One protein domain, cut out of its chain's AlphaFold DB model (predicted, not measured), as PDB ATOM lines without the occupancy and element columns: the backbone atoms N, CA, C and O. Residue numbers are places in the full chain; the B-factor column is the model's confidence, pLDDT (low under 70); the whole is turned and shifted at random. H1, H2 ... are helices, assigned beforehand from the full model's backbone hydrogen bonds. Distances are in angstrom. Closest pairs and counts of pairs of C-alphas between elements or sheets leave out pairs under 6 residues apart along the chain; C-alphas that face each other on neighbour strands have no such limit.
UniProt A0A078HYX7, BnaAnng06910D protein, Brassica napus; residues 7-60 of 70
ATOM      1  N   GLU A   7     223.832 144.363 227.919       80.88
ATOM      2  CA  GLU A   7     224.791 144.490 229.022       80.88
ATOM      3  C   GLU A   7     225.819 143.343 229.044       80.88
ATOM      4  O   GLU A   7     226.840 143.451 229.728       80.88
ATOM      5  N   LEU A   8     225.601 142.245 228.302       81.19
ATOM      6  CA  LEU A   8     226.532 141.108 228.259       81.19
ATOM      7  C   LEU A   8     227.894 141.498 227.686       81.19
ATOM      8  O   LEU A   8     228.917 141.014 228.166       81.19
ATOM      9  N   SER A   9     227.910 142.390 226.692       82.88
ATOM     10  CA  SER A   9     229.142 142.923 226.100       82.88
ATOM     11  C   SER A   9     229.972 143.683 227.141       82.88
ATOM     12  O   SER A   9     231.157 143.414 227.337       82.88
ATOM     13  N   VAL A  10     229.318 144.572 227.892       82.50
ATOM     14  CA  VAL A  10     229.952 145.357 228.960       82.50
ATOM     15  C   VAL A  10     230.424 144.444 230.094       82.50
ATOM     16  O   VAL A  10     231.528 144.598 230.615       82.50
ATOM     17  N   PHE A  11     229.625 143.438 230.446       83.75
ATOM     18  CA  PHE A  11     230.001 142.439 231.437       83.75
ATOM     19  C   PHE A  11     231.230 141.620 231.017       83.75
ATOM     20  O   PHE A  11     232.093 141.347 231.852       83.75
ATOM     21  N   ALA A  12     231.335 141.251 229.738       87.44
ATOM     22  CA  ALA A  12     232.494 140.538 229.210       87.44
ATOM     23  C   ALA A  12     233.782 141.362 229.358       87.44
ATOM     24  O   ALA A  12     234.804 140.814 229.763       87.44
ATOM     25  N   MET A  13     233.713 142.677 229.128       89.06
ATOM     26  CA  MET A  13     234.841 143.587 229.348       89.06
ATOM     27  C   MET A  13     235.305 143.582 230.814       89.06
ATOM     28  O   MET A  13     236.483 143.357 231.076       89.06
ATOM     29  N   TYR A  14     234.387 143.701 231.783       88.00
ATOM     30  CA  TYR A  14     234.743 143.620 233.210       88.00
ATOM     31  C   TYR A  14     235.361 142.274 233.605       88.00
ATOM     32  O   TYR A  14     236.143 142.191 234.554       88.00
ATOM     33  N   PHE A  15     235.007 141.194 232.909       88.88
ATOM     34  CA  PHE A  15     235.585 139.888 233.186       88.88
ATOM     35  C   PHE A  15     237.057 139.802 232.766       88.88
ATOM     36  O   PHE A  15     237.843 139.150 233.457       88.88
ATOM     37  N   GLU A  16     237.454 140.483 231.690       92.69
ATOM     38  CA  GLU A  16     238.868 140.611 231.316       92.69
ATOM     39  C   GLU A  16     239.655 141.406 232.364       92.69
ATOM     40  O   GLU A  16     240.722 140.957 232.789       92.69
ATOM     41  N   ASP A  17     239.091 142.493 232.897       91.62
ATOM     42  CA  ASP A  17     239.714 143.255 233.990       91.62
ATOM     43  C   ASP A  17     239.950 142.381 235.230       91.62
ATOM     44  O   ASP A  17     241.017 142.421 235.848       91.62
ATOM     45  N   ILE A  18     238.982 141.526 235.578       90.88
ATOM     46  CA  ILE A  18     239.113 140.578 236.693       90.88
ATOM     47  C   ILE A  18     240.242 139.570 236.433       90.88
ATOM     48  O   ILE A  18     240.954 139.208 237.371       90.88
ATOM     49  N   LYS A  19     240.438 139.110 235.190       92.06
ATOM     50  CA  LYS A  19     241.546 138.200 234.844       92.06
ATOM     51  C   LYS A  19     242.904 138.883 234.985       92.06
ATOM     52  O   LYS A  19     243.804 138.282 235.570       92.06
ATOM     53  N   ILE A  20     243.032 140.122 234.507       94.25
ATOM     54  CA  ILE A  20     244.252 140.932 234.652       94.25
ATOM     55  C   ILE A  20     244.548 141.170 236.134       94.25
ATOM     56  O   ILE A  20     245.666 140.967 236.602       94.25
ATOM     57  N   LEU A  21     243.533 141.539 236.916       92.88
ATOM     58  CA  LEU A  21     243.704 141.739 238.349       92.88
ATOM     59  C   LEU A  21     244.136 140.443 239.039       92.88
ATOM     60  O   LEU A  21     245.032 140.453 239.877       92.88
ATOM     61  N   ARG A  22     243.532 139.314 238.659       94.50
ATOM     62  CA  ARG A  22     243.865 137.995 239.193       94.50
ATOM     63  C   ARG A  22     245.315 137.603 238.906       94.50
ATOM     64  O   ARG A  22     245.925 136.994 239.779       94.50
ATOM     65  N   SER A  23     245.876 137.947 237.741       94.38
ATOM     66  CA  SER A  23     247.272 137.611 237.415       94.38
ATOM     67  C   SER A  23     248.299 138.309 238.306       94.38
ATOM     68  O   SER A  23     249.434 137.854 238.387       94.38
ATOM     69  N   ASN A  24     247.901 139.365 239.020       95.75
ATOM     70  CA  ASN A  24     248.774 140.069 239.963       95.75
ATOM     71  C   ASN A  24     248.934 139.335 241.307       95.75
ATOM     72  O   ASN A  24     249.734 139.755 242.140       95.75
ATOM     73  N   PHE A  25     248.183 138.254 241.542       95.62
ATOM     74  CA  PHE A  25     248.248 137.467 242.771       95.62
ATOM     75  C   PHE A  25     248.802 136.072 242.489       95.62
ATOM     76  O   PHE A  25     248.360 135.393 241.566       95.62
ATOM     77  N   ASN A  26     249.701 135.593 243.356       96.12
ATOM     78  CA  ASN A  26     250.238 134.227 243.266       96.12
ATOM     79  C   ASN A  26     249.131 133.161 243.348       96.12
ATOM     80  O   ASN A  26     249.213 132.119 242.706       96.12
ATOM     81  N   HIS A  27     248.090 133.431 244.141       93.69
ATOM     82  CA  HIS A  27     246.939 132.552 244.304       93.69
ATOM     83  C   HIS A  27     245.671 133.385 244.473       93.69
ATOM     84  O   HIS A  27     245.607 134.261 245.336       93.69
ATOM     85  N   ALA A  28     244.655 133.099 243.664       93.06
ATOM     86  CA  ALA A  28     243.356 133.749 243.738       93.06
ATOM     87  C   ALA A  28     242.276 132.815 243.179       93.06
ATOM     88  O   ALA A  28     242.438 132.221 242.109       93.06
ATOM     89  N   TRP A  29     241.164 132.706 243.905       91.19
ATOM     90  CA  TRP A  29     240.047 131.824 243.573       91.19
ATOM     91  C   TRP A  29     238.740 132.604 243.554       91.19
ATOM     92  O   TRP A  29     238.503 133.462 244.404       91.19
ATOM     93  N   LEU A  30     237.872 132.265 242.603       89.88
ATOM     94  CA  LEU A  30     236.512 132.778 242.544       89.88
ATOM     95  C   LEU A  30     235.574 131.718 243.119       89.88
ATOM     96  O   LEU A  30     235.461 130.624 242.570       89.88
ATOM     97  N   ILE A  31     234.912 132.046 244.225       93.69
ATOM     98  CA  ILE A  31     233.979 131.146 244.906       93.69
ATOM     99  C   ILE A  31     232.573 131.734 244.904       93.69
ATOM    100  O   ILE A  31     232.376 132.931 245.122       93.69
ATOM    101  N   HIS A  32     231.576 130.882 244.680       92.25
ATOM    102  CA  HIS A  32     230.182 131.279 244.816       92.25
ATOM    103  C   HIS A  32     229.773 131.255 246.293       92.25
ATOM    104  O   HIS A  32     229.852 130.218 246.955       92.25
ATOM    105  N   VAL A  33     229.298 132.392 246.800       93.62
ATOM    106  CA  VAL A  33     228.802 132.535 248.174       93.62
ATOM    107  C   VAL A  33     227.320 132.920 248.133       93.62
ATOM    108  O   VAL A  33     226.977 133.911 247.483       93.62
ATOM    109  N   PRO A  34     226.427 132.197 248.840       94.62
ATOM    110  CA  PRO A  34     225.016 132.558 248.917       94.62
ATOM    111  C   PRO A  34     224.809 133.991 249.420       94.62
ATOM    112  O   PRO A  34     225.492 134.442 250.343       94.62
ATOM    113  N   ARG A  35     223.805 134.692 248.882       91.81
ATOM    114  CA  ARG A  35     223.476 136.084 249.254       91.81
ATOM    115  C   ARG A  35     223.272 136.268 250.761       91.81
ATOM    116  O   ARG A  35     223.710 137.270 251.317       91.81
ATOM    117  N   THR A  36     222.674 135.277 251.423       93.62
ATOM    118  CA  THR A  36     222.446 135.253 252.879       93.62
ATOM    119  C   THR A  36     223.733 135.195 253.703       93.62
ATOM    120  O   THR A  36     223.707 135.531 254.880       93.62
ATOM    121  N   LYS A  37     224.862 134.803 253.100       95.69
ATOM    122  CA  LYS A  37     226.184 134.762 253.739       95.69
ATOM    123  C   LYS A  37     227.083 135.938 253.344       95.69
ATOM    124  O   LYS A  37     228.045 136.214 254.049       95.69
ATOM    125  N   ASN A  38     226.756 136.672 252.278       94.62
ATOM    126  CA  ASN A  38     227.496 137.860 251.827       94.62
ATOM    127  C   ASN A  38     226.760 139.174 252.169       94.62
ATOM    128  O   ASN A  38     226.619 140.074 251.337       94.62
ATOM    129  N   ILE A  39     226.235 139.263 253.397       95.38
ATOM    130  CA  ILE A  39     225.279 140.304 253.813       95.38
ATOM    131  C   ILE A  39     225.867 141.713 253.661       95.38
ATOM    132  O   ILE A  39     225.180 142.599 253.162       95.38
ATOM    133  N   LYS A  40     227.136 141.923 254.043       94.50
ATOM    134  CA  LYS A  40     227.779 143.250 254.001       94.50
ATOM    135  C   LYS A  40     227.899 143.789 252.576       94.50
ATOM    136  O   LYS A  40     227.395 144.873 252.299       94.50
ATOM    137  N   ALA A  41     228.504 143.021 251.667       93.00
ATOM    138  CA  ALA A  41     228.646 143.437 250.271       93.00
ATOM    139  C   ALA A  41     227.277 143.608 249.601       93.00
ATOM    140  O   ALA A  41     227.056 144.556 248.850       93.00
ATOM    141  N   ASN A  42     226.328 142.727 249.928       90.88
ATOM    142  CA  ASN A  42     224.968 142.827 249.430       90.88
ATOM    143  C   ASN A  42     224.251 144.103 249.903       90.88
ATOM    144  O   ASN A  42     223.594 144.772 249.106       90.88
ATOM    145  N   SER A  43     224.373 144.441 251.189       91.12
ATOM    146  CA  SER A  43     223.809 145.668 251.751       91.12
ATOM    147  C   SER A  43     224.433 146.896 251.108       91.12
ATOM    148  O   SER A  43     223.703 147.810 250.745       91.12
ATOM    149  N   LEU A  44     225.756 146.902 250.918       90.38
ATOM    150  CA  LEU A  44     226.465 148.011 250.288       90.38
ATOM    151  C   LEU A  44     225.963 148.248 248.859       90.38
ATOM    152  O   LEU A  44     225.487 149.337 248.556       90.38
ATOM    153  N   ALA A  45     225.961 147.210 248.017       87.88
ATOM    154  CA  ALA A  45     225.476 147.311 246.640       87.88
ATOM    155  C   ALA A  45     224.010 147.770 246.566       87.88
ATOM    156  O   ALA A  45     223.631 148.544 245.687       87.88
ATOM    157  N   HIS A  46     223.173 147.300 247.491       87.50
ATOM    158  CA  HIS A  46     221.774 147.702 247.559       87.50
ATOM    159  C   HIS A  46     221.602 149.163 247.997       87.50
ATOM    160  O   HIS A  46     220.788 149.874 247.412       87.50
ATOM    161  N   SER A  47     222.372 149.628 248.982       86.00
ATOM    162  CA  SER A  47     222.360 151.028 249.417       86.00
ATOM    163  C   SER A  47     222.835 151.972 248.312       86.00
ATOM    164  O   SER A  47     222.183 152.981 248.070       86.00
ATOM    165  N   THR A  48     223.886 151.618 247.567       81.75
ATOM    166  CA  THR A  48     224.365 152.429 246.434       81.75
ATOM    167  C   THR A  48     223.338 152.497 245.306       81.75
ATOM    168  O   THR A  48     223.128 153.554 244.735       81.75
ATOM    169  N   ARG A  49     222.614 151.411 245.012       79.75
ATOM    170  CA  ARG A  49     221.520 151.457 244.022       79.75
ATOM    171  C   ARG A  49     220.380 152.388 244.427       79.75
ATOM    172  O   ARG A  49     219.741 152.970 243.560       79.75
ATOM    173  N   LYS A  50     220.106 152.508 245.730       76.38
ATOM    174  CA  LYS A  50     219.096 153.440 246.251       76.38
ATOM    175  C   LYS A  50     219.541 154.898 246.159       76.38
ATOM    176  O   LYS A  50     218.691 155.780 246.102       76.38
ATOM    177  N   GLN A  51     220.845 155.142 246.143       64.88
ATOM    178  CA  GLN A  51     221.436 156.467 246.094       64.88
ATOM    179  C   GLN A  51     222.250 156.612 244.803       64.88
ATOM    180  O   GLN A  51     223.458 156.405 244.784       64.88
ATOM    181  N   LEU A  52     221.563 156.982 243.716       62.97
ATOM    182  CA  LEU A  52     222.130 157.139 242.366       62.97
ATOM    183  C   LEU A  52     223.304 158.133 242.276       62.97
ATOM    184  O   LEU A  52     224.058 158.090 241.310       62.97
ATOM    185  N   PHE A  53     223.489 158.988 243.286       66.88
ATOM    186  CA  PHE A  53     224.593 159.938 243.363       66.88
ATOM    187  C   PHE A  53     225.320 159.792 244.700       66.88
ATOM    188  O   PHE A  53     224.765 160.099 245.759       66.88
ATOM    189  N   PHE A  54     226.586 159.386 244.657       57.47
ATOM    190  CA  PHE A  54     227.518 159.740 245.718       57.47
ATOM    191  C   PHE A  54     228.463 160.794 245.143       57.47
ATOM    192  O   PHE A  54     229.340 160.518 244.330       57.47
ATOM    193  N   ILE A  55     228.211 162.046 245.506       55.25
ATOM    194  CA  ILE A  55     229.188 163.107 245.328       55.25
ATOM    195  C   ILE A  55     230.180 162.920 246.476       55.25
ATOM    196  O   ILE A  55     229.833 163.156 247.631       55.25
ATOM    197  N   VAL A  56     231.396 162.463 246.180       55.34
ATOM    198  CA  VAL A  56     232.510 162.648 247.116       55.34
ATOM    199  C   VAL A  56     233.012 164.057 246.868       55.34
ATOM    200  O   VAL A  56     233.690 164.311 245.876       55.34
ATOM    201  N   HIS A  57     232.651 164.997 247.737       52.28
ATOM    202  CA  HIS A  57     233.532 166.136 247.951       52.28
ATOM    203  C   HIS A  57     234.768 165.552 248.635       52.28
ATOM    204  O   HIS A  57     234.766 165.308 249.837       52.28
ATOM    205  N   MET A  58     235.787 165.206 247.843       59.47
ATOM    206  CA  MET A  58     237.137 165.258 248.379       59.47
ATOM    207  C   MET A  58     237.317 166.740 248.650       59.47
ATOM    208  O   MET A  58     237.337 167.518 247.692       59.47
ATOM    209  N   ASP A  59     237.311 167.150 249.916       52.72
ATOM    210  CA  ASP A  59     237.755 168.499 250.231       52.72
ATOM    211  C   ASP A  59     239.092 168.686 249.507       52.72
ATOM    212  O   ASP A  59     239.971 167.823 249.559       52.72
ATOM    213  N   ALA A  60     239.212 169.774 248.744       59.38
ATOM    214  CA  ALA A  60     240.423 170.092 247.986       59.38
ATOM    215  C   ALA A  60     241.649 170.297 248.907       59.38
ATOM    216  O   ALA A  60     242.759 170.518 248.430       59.38
TER     217      ALA A  60
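AT A GLANCE: This is residues 7 to 60 of the 70 residues of the protein "BnaAnng06910D protein" of Brassica napus (UniProt A0A078HYX7). H1, the longer helix, stands at one end of an open arc; a long loop sweeps from it to the shorter H2, and a tail, residues 51 to 60, runs on from there. The two helices stay apart and the middle is empty. The printed part has 54 residues with two named helices, H1 then H2, and no named strand; its class is all helix. It is only just extended, close to loose, with a radius of gyration of the C-alphas of 15.4 A and spans of 36 by 34 by 27 A.

HOW THE PARTS SIT: Look first at H1, residues 7 to 23, then at H2, residues 39 to 50: the two are apart, with no C-alpha of the one within 8 A of the other. Residues 7 to 21, which belong to H1, stand free, and so do residues 44 to 60, of which 44 to 50 belong to H2. In H1 and H2 every O i to N i+4 pair is within hydrogen-bond range.

IN THESE COORDINATES: Find C-alpha 7 at (224.791, 144.490, 229.022); from there H1 runs 25.0 A to C-alpha 23. H2 runs 16.4 A from C-alpha 39 to C-alpha 50 at (219.096, 153.440, 246.251).

THE WHOLE: The two C-alphas farthest apart, those of Pro 34 and Ala 60, are 40.6 A apart. The printed part has no cut. The link from H1 to H2, residues 24 to 38, is long. Residues 51 to 60 have pLDDT under 70.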